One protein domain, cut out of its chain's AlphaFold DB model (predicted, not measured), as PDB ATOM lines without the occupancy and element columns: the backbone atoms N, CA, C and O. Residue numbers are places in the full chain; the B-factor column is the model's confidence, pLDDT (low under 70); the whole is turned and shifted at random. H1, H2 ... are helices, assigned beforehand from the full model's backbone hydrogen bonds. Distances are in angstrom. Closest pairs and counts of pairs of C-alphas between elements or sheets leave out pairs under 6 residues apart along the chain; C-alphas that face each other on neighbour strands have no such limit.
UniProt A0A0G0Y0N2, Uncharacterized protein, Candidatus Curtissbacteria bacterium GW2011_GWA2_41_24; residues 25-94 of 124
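What this domain is: This is residues 25 to 94 of the 124 residues of an uncharacterized protein of Candidatus Curtissbacteria bacterium GW2011_GWA2_41_24 (UniProt A0A0G0Y0N2). Two long helices, H1 and H3, cross near their middles as an X, and three shorter helices pack on H3: H2 near its first residues, H5 across its middle and H4 near its last residues, where H4 also packs on H1. The printed part has 70 residues with five named helices, H1 to H5 in order along the chain, and no named strand. The class is all helix. The whole is compact, with a radius of gyration of the C-alphas of 11.7 A and spans of 34 by 25 by 18 A.

Where its parts are: H1, residues 26 to 41, begins at C-alpha 26 (121.823, -44.128, -7.388) and measures 23.4 A from first to last C-alpha. H2 is residues 43 to 53. H3, residues 58 to 75, is the longest helix at 25.6 A and begins at C-alpha 58 (130.290, -57.796, -26.938). H4 is residues 80 to 86. H5, residues 89 to 94, ends at C-alpha 94 (140.923, -46.296, -24.235).

How they stand to each other: H3 is the hub, touching the four other helices. H1 and H3 touch at a steep tilt of 61 degrees, opposite ways, the closest C-alphas being those of Cys 35 and Thr 66, 5.9 A apart. H2 touches residues 58 to 62 of H3 alone, closest at the C-alphas of Phe 49 and Val 58, 5.3 A. H4 only just touches H3, with 3 pairs of C-alphas within 8 A, the closest Ile 70 and Ile 83 at 6.9 A. H5 is about perpendicular to H3 at 88 degrees, and the C-alphas of Thr 66 and Ile 92, their closest, are 5.2 A apart. H2 and H4 are apart. Every O i to N i+4 pair is within hydrogen-bond range in H3, H4 and H5; H1 has 11 of 12 and H2 6 of 7.

The domain as a whole: The C-alphas of Arg 55 and Gly 77, the two farthest apart, are 34.4 A apart. The printed part has no cut, and the four links are tight. Mean pLDDT of the printed part is 90.0, with residues 55 to 56 under 70.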
ATOM      1  N   ASP A  25     123.418 -48.690  -6.500       87.44
ATOM      2  CA  ASP A  25     123.210 -47.385  -5.885       87.44
ATOM      3  C   ASP A  25     122.801 -46.333  -6.934       87.44
ATOM      4  O   ASP A  25     122.916 -46.541  -8.148       87.44
ATOM      5  N   GLY A  26     122.305 -45.178  -6.480       86.00
ATOM      6  CA  GLY A  26     121.823 -44.128  -7.388       86.00
ATOM      7  C   GLY A  26     122.891 -43.659  -8.386       86.00
ATOM      8  O   GLY A  26     122.574 -43.328  -9.530       86.00
ATOM      9  N   TYR A  27     124.167 -43.701  -7.990       87.12
ATOM     10  CA  TYR A  27     125.285 -43.405  -8.880       87.12
ATOM     11  C   TYR A  27     125.421 -44.455  -9.994       87.12
ATOM     12  O   TYR A  27     125.450 -44.105 -11.175       87.12
ATOM     13  N   THR A  28     125.454 -45.741  -9.638       86.38
ATOM     14  CA  THR A  28     125.573 -46.857 -10.583       86.38
ATOM     15  C   THR A  28     124.384 -46.900 -11.534       86.38
ATOM     16  O   THR A  28     124.572 -47.075 -12.740       86.38
ATOM     17  N   GLN A  29     123.169 -46.660 -11.036       88.50
ATOM     18  CA  GLN A  29     121.982 -46.528 -11.884       88.50
ATOM     19  C   GLN A  29     122.124 -45.378 -12.889       88.50
ATOM     20  O   GLN A  29     121.840 -45.564 -14.073       88.50
ATOM     21  N   GLY A  30     122.626 -44.218 -12.452       88.19
ATOM     22  CA  GLY A  30     122.886 -43.076 -13.330       88.19
ATOM     23  C   GLY A  30     123.891 -43.393 -14.444       88.19
ATOM     24  O   GLY A  30     123.645 -43.082 -15.611       88.19
ATOM     25  N   VAL A  31     124.992 -44.071 -14.108       92.75
ATOM     26  CA  VAL A  31     126.000 -44.502 -15.091       92.75
ATOM     27  C   VAL A  31     125.404 -45.495 -16.088       92.75
ATOM     28  O   VAL A  31     125.563 -45.314 -17.295       92.75
ATOM     29  N   LEU A  32     124.692 -46.522 -15.614       90.12
ATOM     30  CA  LEU A  32     124.085 -47.538 -16.481       90.12
ATOM     31  C   LEU A  32     123.024 -46.938 -17.413       90.12
ATOM     32  O   LEU A  32     122.996 -47.269 -18.601       90.12
ATOM     33  N   GLY A  33     122.209 -46.005 -16.914       90.00
ATOM     34  CA  GLY A  33     121.243 -45.268 -17.728       90.00
ATOM     35  C   GLY A  33     121.908 -44.481 -18.862       90.00
ATOM     36  O   GLY A  33     121.409 -44.471 -19.990       90.00
ATOM     37  N   LEU A  34     123.073 -43.880 -18.599       94.06
ATOM     38  CA  LEU A  34     123.865 -43.184 -19.614       94.06
ATOM     39  C   LEU A  34     124.561 -44.134 -20.591       94.06
ATOM     40  O   LEU A  34     124.649 -43.812 -21.776       94.06
ATOM     41  N   CYS A  35     125.019 -45.304 -20.138       93.75
ATOM     42  CA  CYS A  35     125.683 -46.284 -20.999       93.75
ATOM     43  C   CYS A  35     124.834 -46.636 -22.219       93.75
ATOM     44  O   CYS A  35     125.346 -46.626 -23.337       93.75
ATOM     45  N   HIS A  36     123.542 -46.906 -22.025       89.75
ATOM     46  CA  HIS A  36     122.643 -47.247 -23.128       89.75
ATOM     47  C   HIS A  36     122.533 -46.122 -24.163       89.75
ATOM     48  O   HIS A  36     122.603 -46.379 -25.364       89.75
ATOM     49  N   GLN A  37     122.427 -44.873 -23.708       93.69
ATOM     50  CA  GLN A  37     122.336 -43.709 -24.592       93.69
ATOM     51  C   GLN A  37     123.640 -43.483 -25.365       93.69
ATOM     52  O   GLN A  37     123.612 -43.249 -26.571       93.69
ATOM     53  N   VAL A  38     124.786 -43.610 -24.691       93.69
ATOM     54  CA  VAL A  38     126.107 -43.479 -25.317       93.69
ATOM     55  C   VAL A  38     126.347 -44.587 -26.342       93.69
ATOM     56  O   VAL A  38     126.812 -44.299 -27.439       93.69
ATOM     57  N   ILE A  39     126.012 -45.839 -26.024       92.44
ATOM     58  CA  ILE A  39     126.193 -46.969 -26.948       92.44
ATOM     59  C   ILE A  39     125.383 -46.760 -28.230       92.44
ATOM     60  O   ILE A  39     125.894 -47.012 -29.319       92.44
ATOM     61  N   ASN A  40     124.166 -46.222 -28.121       91.62
ATOM     62  CA  ASN A  40     123.338 -45.913 -29.286       91.62
ATOM     63  C   ASN A  40     123.947 -44.831 -30.198       91.62
ATOM     64  O   ASN A  40     123.640 -44.818 -31.387       91.62
ATOM     65  N   LYS A  41     124.821 -43.949 -29.683       93.94
ATOM     66  CA  LYS A  41     125.543 -42.959 -30.506       93.94
ATOM     67  C   LYS A  41     126.677 -43.563 -31.334       93.94
ATOM     68  O   LYS A  41     127.086 -42.939 -32.308       93.94
ATOM     69  N   PHE A  42     127.196 -44.722 -30.931       94.06
ATOM     70  CA  PHE A  42     128.394 -45.327 -31.517       94.06
ATOM     71  C   PHE A  42     128.133 -46.783 -31.931       94.06
ATOM     72  O   PHE A  42     128.733 -47.709 -31.365       94.06
ATOM     73  N   PRO A  43     127.217 -47.027 -32.888       90.12
ATOM     74  CA  PRO A  43     126.898 -48.381 -33.339       90.12
ATOM     75  C   PRO A  43     128.136 -49.144 -33.837       90.12
ATOM     76  O   PRO A  43     128.235 -50.352 -33.618       90.12
ATOM     77  N   GLU A  44     129.121 -48.445 -34.405       92.06
ATOM     78  CA  GLU A  44     130.386 -48.999 -34.891       92.06
ATOM     79  C   GLU A  44     131.214 -49.690 -33.796       92.06
ATOM     80  O   GLU A  44     131.965 -50.629 -34.076       92.06
ATOM     81  N   LEU A  45     131.049 -49.295 -32.527       90.44
ATOM     82  CA  LEU A  45     131.715 -49.972 -31.415       90.44
ATOM     83  C   LEU A  45     131.210 -51.405 -31.256       90.44
ATOM     84  O   LEU A  45     131.987 -52.295 -30.920       90.44
ATOM     85  N   THR A  46     129.936 -51.664 -31.547       87.31
ATOM     86  CA  THR A  46     129.385 -53.023 -31.486       87.31
ATOM     87  C   THR A  46     130.119 -53.945 -32.456       87.31
ATOM     88  O   THR A  46     130.480 -55.065 -32.086       87.31
ATOM     89  N   ASP A  47     130.400 -53.471 -33.670       87.88
ATOM     90  CA  ASP A  47     131.132 -54.237 -34.680       87.88
ATOM     91  C   ASP A  47     132.621 -54.372 -34.344       87.88
ATOM     92  O   ASP A  47     133.198 -55.457 -34.499       87.88
ATOM     93  N   TYR A  48     133.233 -53.325 -33.787       88.38
ATOM     94  CA  TYR A  48     134.594 -53.394 -33.254       88.38
ATOM     95  C   TYR A  48     134.727 -54.471 -32.164       88.38
ATOM     96  O   TYR A  48     135.580 -55.357 -32.248       88.38
ATOM     97  N   PHE A  49     133.858 -54.457 -31.152       85.62
ATOM     98  CA  PHE A  49     133.901 -55.453 -30.080       85.62
ATOM     99  C   PHE A  49     133.558 -56.855 -30.595       85.62
ATOM    100  O   PHE A  49     134.172 -57.830 -30.164       85.62
ATOM    101  N   ARG A  50     132.640 -56.978 -31.560       83.25
ATOM    102  CA  ARG A  50     132.296 -58.262 -32.188       83.25
ATOM    103  C   ARG A  50     133.484 -58.896 -32.905       83.25
ATOM    104  O   ARG A  50     133.698 -60.096 -32.746       83.25
ATOM    105  N   SER A  51     134.239 -58.102 -33.660       84.25
ATOM    106  CA  SER A  51     135.419 -58.559 -34.406       84.25
ATOM    107  C   SER A  51     136.609 -58.888 -33.499       84.25
ATOM    108  O   SER A  51     137.318 -59.851 -33.766       84.25
ATOM    109  N   HIS A  52     136.804 -58.148 -32.403       80.94
ATOM    110  CA  HIS A  52     138.005 -58.271 -31.562       80.94
ATOM    111  C   HIS A  52     137.819 -59.110 -30.287       80.94
ATOM    112  O   HIS A  52     138.804 -59.546 -29.694       80.94
ATOM    113  N   ARG A  53     136.583 -59.302 -29.807       75.25
ATOM    114  CA  ARG A  53     136.282 -59.993 -28.535       75.25
ATOM    115  C   ARG A  53     135.311 -61.170 -28.683       75.25
ATOM    116  O   ARG A  53     135.069 -61.865 -27.701       75.25
ATOM    117  N   GLY A  54     134.777 -61.410 -29.882       71.19
ATOM    118  CA  GLY A  54     133.804 -62.469 -30.151       71.19
ATOM    119  C   GLY A  54     132.374 -62.107 -29.728       71.19
ATOM    120  O   GLY A  54     132.146 -61.304 -28.824       71.19
ATOM    121  N   ARG A  55     131.378 -62.709 -30.397       66.94
ATOM    122  CA  ARG A  55     129.947 -62.347 -30.285       66.94
ATOM    123  C   ARG A  55     129.360 -62.461 -28.870       66.94
ATOM    124  O   ARG A  55     128.483 -61.672 -28.537       66.94
ATOM    125  N   SER A  56     129.824 -63.405 -28.051       62.91
ATOM    126  CA  SER A  56     129.289 -63.656 -26.702       62.91
ATOM    127  C   SER A  56     129.697 -62.607 -25.660       62.91
ATOM    128  O   SER A  56     129.026 -62.485 -24.641       62.91
ATOM    129  N   ILE A  57     130.762 -61.836 -25.909       70.38
ATOM    130  CA  ILE A  57     131.371 -60.920 -24.924       70.38
ATOM    131  C   ILE A  57     131.047 -59.446 -25.233       70.38
ATOM    132  O   ILE A  57     131.251 -58.569 -24.392       70.38
ATOM    133  N   VAL A  58     130.503 -59.160 -26.422       75.38
ATOM    134  CA  VAL A  58     130.290 -57.796 -26.938       75.38
ATOM    135  C   VAL A  58     129.495 -56.924 -25.976       75.38
ATOM    136  O   VAL A  58     129.935 -55.821 -25.668       75.38
ATOM    137  N   SER A  59     128.356 -57.412 -25.475       75.25
ATOM    138  CA  SER A  59     127.474 -56.617 -24.612       75.25
ATOM    139  C   SER A  59     128.160 -56.230 -23.302       75.25
ATOM    140  O   SER A  59     128.157 -55.060 -22.935       75.25
ATOM    141  N   GLY A  60     128.812 -57.183 -22.634       84.25
ATOM    142  CA  GLY A  60     129.507 -56.938 -21.371       84.25
ATOM    143  C   GLY A  60     130.719 -56.022 -21.539       84.25
ATOM    144  O   GLY A  60     130.843 -55.024 -20.835       84.25
ATOM    145  N   ALA A  61     131.598 -56.318 -22.499       86.75
ATOM    146  CA  ALA A  61     132.815 -55.535 -22.702       86.75
ATOM    147  C   ALA A  61     132.523 -54.094 -23.145       86.75
ATOM    148  O   ALA A  61     133.193 -53.168 -22.682       86.75
ATOM    149  N   LEU A  62     131.512 -53.899 -23.995       90.81
ATOM    150  CA  LEU A  62     131.088 -52.575 -24.432       90.81
ATOM    151  C   LEU A  62     130.488 -51.776 -23.270       90.81
ATOM    152  O   LEU A  62     130.933 -50.659 -23.019       90.81
ATOM    153  N   VAL A  63     129.551 -52.358 -22.510       91.94
ATOM    154  CA  VAL A  63     128.931 -51.685 -21.353       91.94
ATOM    155  C   VAL A  63     129.969 -51.328 -20.293       91.94
ATOM    156  O   VAL A  63     129.957 -50.203 -19.798       91.94
ATOM    157  N   ILE A  64     130.903 -52.231 -19.979       91.94
ATOM    158  CA  ILE A  64     131.976 -51.959 -19.013       91.94
ATOM    159  C   ILE A  64     132.872 -50.822 -19.511       91.94
ATOM    160  O   ILE A  64     133.142 -49.884 -18.765       91.94
ATOM    161  N   SER A  65     133.312 -50.867 -20.772       94.44
ATOM    162  CA  SER A  65     134.200 -49.835 -21.327       94.44
ATOM    163  C   SER A  65     133.532 -48.461 -21.332       94.44
ATOM    164  O   SER A  65     134.128 -47.473 -20.897       94.44
ATOM    165  N   THR A  66     132.263 -48.409 -21.743       96.00
ATOM    166  CA  THR A  66     131.455 -47.189 -21.723       96.00
ATOM    167  C   THR A  66     131.221 -46.693 -20.293       96.00
ATOM    168  O   THR A  66     131.387 -45.503 -20.025       96.00
ATOM    169  N   GLY A  67     130.919 -47.588 -19.350       95.94
ATOM    170  CA  GLY A  67     130.703 -47.245 -17.944       95.94
ATOM    171  C   GLY A  67     131.945 -46.669 -17.270       95.94
ATOM    172  O   GLY A  67     131.834 -45.700 -16.517       95.94
ATOM    173  N   ILE A  68     133.137 -47.193 -17.584       95.69
ATOM    174  CA  ILE A  68     134.413 -46.640 -17.103       95.69
ATOM    175  C   ILE A  68     134.615 -45.219 -17.648       95.69
ATOM    176  O   ILE A  68     134.952 -44.321 -16.878       95.69
ATOM    177  N   ALA A  69     134.375 -44.991 -18.945       96.88
ATOM    178  CA  ALA A  69     134.524 -43.669 -19.560       96.88
ATOM    179  C   ALA A  69     133.559 -42.631 -18.956       96.88
ATOM    180  O   ALA A  69     133.978 -41.541 -18.558       96.88
ATOM    181  N   ILE A  70     132.278 -42.989 -18.811       96.69
ATOM    182  CA  ILE A  70     131.261 -42.136 -18.176       96.69
ATOM    183  C   ILE A  70     131.645 -41.845 -16.726       96.69
ATOM    184  O   ILE A  70     131.674 -40.683 -16.322       96.69
ATOM    185  N   SER A  71     132.006 -42.877 -15.960       95.12
ATOM    186  CA  SER A  71     132.398 -42.723 -14.558       95.12
ATOM    187  C   SER A  71     133.606 -41.806 -14.404       95.12
ATOM    188  O   SER A  71     133.630 -40.967 -13.509       95.12
ATOM    189  N   ALA A  72     134.601 -41.913 -15.288       93.75
ATOM    190  CA  ALA A  72     135.756 -41.024 -15.277       93.75
ATOM    191  C   ALA A  72     135.349 -39.554 -15.461       93.75
ATOM    192  O   ALA A  72     135.837 -38.694 -14.728       93.75
ATOM    193  N   ARG A  73     134.415 -39.257 -16.373       94.50
ATOM    194  CA  ARG A  73     133.901 -37.893 -16.568       94.50
ATOM    195  C   ARG A  73     133.021 -37.408 -15.420       94.50
ATOM    196  O   ARG A  73     133.160 -36.257 -15.011       94.50
ATOM    197  N   MET A  74     132.163 -38.267 -14.874       94.25
ATOM    198  CA  MET A  74     131.338 -37.924 -13.711       94.25
ATOM    199  C   MET A  74     132.206 -37.593 -12.492       94.25
ATOM    200  O   MET A  74     131.956 -36.597 -11.821       94.25
ATOM    201  N   ARG A  75     133.291 -38.349 -12.257       91.38
ATOM    202  CA  ARG A  75     134.285 -38.036 -11.210       91.38
ATOM    203  C   ARG A  75     134.980 -36.688 -11.422       91.38
ATOM    204  O   ARG A  75     135.380 -36.061 -10.449       91.38
ATOM    205  N   ASN A  76     135.088 -36.233 -12.668       92.50
ATOM    206  CA  ASN A  76     135.612 -34.912 -13.021       92.50
ATOM    207  C   ASN A  76     134.527 -33.812 -13.020       92.50
ATOM    208  O   ASN A  76     134.776 -32.708 -13.499       92.50
ATOM    209  N   GLY A  77     133.323 -34.097 -12.512       93.94
ATOM    210  CA  GLY A  77     132.245 -33.118 -12.353       93.94
ATOM    211  C   GLY A  77     131.449 -32.820 -13.626       93.94
ATOM    212  O   GLY A  77     130.707 -31.841 -13.669       93.94
ATOM    213  N   HIS A  78     131.587 -33.625 -14.683       95.06
ATOM    214  CA  HIS A  78     130.801 -33.417 -15.897       95.06
ATOM    215  C   HIS A  78     129.351 -33.869 -15.686       95.06
ATOM    216  O   HIS A  78     129.100 -34.954 -15.160       95.06
ATOM    217  N   SER A  79     128.396 -33.063 -16.158       94.56
ATOM    218  CA  SER A  79     126.980 -33.428 -16.146       94.56
ATOM    219  C   SER A  79     126.665 -34.532 -17.170       94.56
ATOM    220  O   SER A  79     127.346 -34.627 -18.198       94.56
ATOM    221  N   PRO A  80     125.606 -35.331 -16.947       93.56
ATOM    222  CA  PRO A  80     125.131 -36.347 -17.890       93.56
ATOM    223  C   PRO A  80     124.992 -35.850 -19.339       93.56
ATOM    224  O   PRO A  80     125.482 -36.493 -20.265       93.56
ATOM    225  N   GLN A  81     124.393 -34.672 -19.538       94.12
ATOM    226  CA  GLN A  81     124.173 -34.071 -20.859       94.12
ATOM    227  C   GLN A  81     125.501 -33.741 -21.545       94.12
ATOM    228  O   GLN A  81     125.739 -34.138 -22.684       94.12
ATOM    229  N   ARG A  82     126.423 -33.112 -20.810       95.81
ATOM    230  CA  ARG A  82     127.750 -32.772 -21.328       95.81
ATOM    231  C   ARG A  82     128.564 -34.018 -21.672       95.81
ATOM    232  O   ARG A  82     129.341 -34.006 -22.626       95.81
ATOM    233  N   ILE A  83     128.409 -35.096 -20.902       96.31
ATOM    234  CA  ILE A  83     129.019 -36.391 -21.220       96.31
ATOM    235  C   ILE A  83     128.465 -36.905 -22.545       96.31
ATOM    236  O   ILE A  83     129.259 -37.215 -23.426       96.31
ATOM    237  N   LEU A  84     127.141 -36.944 -22.714       95.12
ATOM    238  CA  LEU A  84     126.511 -37.415 -23.949       95.12
ATOM    239  C   LEU A  84     126.960 -36.623 -25.173       95.12
ATOM    240  O   LEU A  84     127.182 -37.220 -26.220       95.12
ATOM    241  N   GLU A  85     127.126 -35.310 -25.059       94.94
ATOM    242  CA  GLU A  85     127.567 -34.451 -26.161       94.94
ATOM    243  C   GLU A  85     129.032 -34.687 -26.543       94.94
ATOM    244  O   GLU A  85     129.353 -34.783 -27.726       94.94
ATOM    245  N   GLN A  86     129.915 -34.802 -25.547       96.25
ATOM    246  CA  GLN A  86     131.365 -34.684 -25.740       96.25
ATOM    247  C   GLN A  86     132.134 -36.007 -25.674       96.25
ATOM    248  O   GLN A  86     133.333 -36.020 -25.963       96.25
ATOM    249  N   ILE A  87     131.515 -37.095 -25.213       96.38
ATOM    250  CA  ILE A  87     132.161 -38.410 -25.184       96.38
ATOM    251  C   ILE A  87     132.419 -38.895 -26.613       96.38
ATOM    252  O   ILE A  87     131.629 -38.637 -27.520       96.38
ATOM    253  N   THR A  88     133.528 -39.604 -26.816       96.88
ATOM    254  CA  THR A  88     133.935 -40.113 -28.134       96.88
ATOM    255  C   THR A  88     134.149 -41.624 -28.109       96.88
ATOM    256  O   THR A  88     134.503 -42.193 -27.075       96.88
ATOM    257  N   ALA A  89     134.019 -42.277 -29.267       95.25
ATOM    258  CA  ALA A  89     134.313 -43.704 -29.418       95.25
ATOM    259  C   ALA A  89     135.747 -44.055 -28.971       95.25
ATOM    260  O   ALA A  89     135.969 -45.022 -28.243       95.25
ATOM    261  N   THR A  90     136.728 -43.221 -29.329       95.56
ATOM    262  CA  THR A  90     138.136 -43.397 -28.935       95.56
ATOM    263  C   THR A  90     138.332 -43.351 -27.420       95.56
ATOM    264  O   THR A  90     139.156 -44.090 -26.881       95.56
ATOM    265  N   GLU A  91     137.593 -42.488 -26.723       95.81
ATOM    266  CA  GLU A  91     137.624 -42.408 -25.263       95.81
ATOM    267  C   GLU A  91     137.090 -43.697 -24.632       95.81
ATOM    268  O   GLU A  91     137.760 -44.269 -23.773       95.81
ATOM    269  N   ILE A  92     135.960 -44.212 -25.129       95.56
ATOM    270  CA  ILE A  92     135.364 -45.480 -24.679       95.56
ATOM    271  C   ILE A  92     136.353 -46.640 -24.849       95.56
ATOM    272  O   ILE A  92     136.555 -47.428 -23.927       95.56
ATOM    273  N   LEU A  93     137.029 -46.723 -25.999       93.88
ATOM    274  CA  LEU A  93     138.001 -47.785 -26.279       93.88
ATOM    275  C   LEU A  93     139.254 -47.713 -25.392       93.88
ATOM    276  O   LEU A  93     139.817 -48.745 -25.023       93.88
ATOM    277  N   LYS A  94     139.711 -46.503 -25.048       94.88
ATOM    278  CA  LYS A  94     140.923 -46.296 -24.235       94.88
ATOM    279  C   LYS A  94     140.659 -46.379 -22.731       94.88
ATOM    280  O   LYS A  94     141.584 -46.706 -21.984       94.88
TER     281      LYS A  94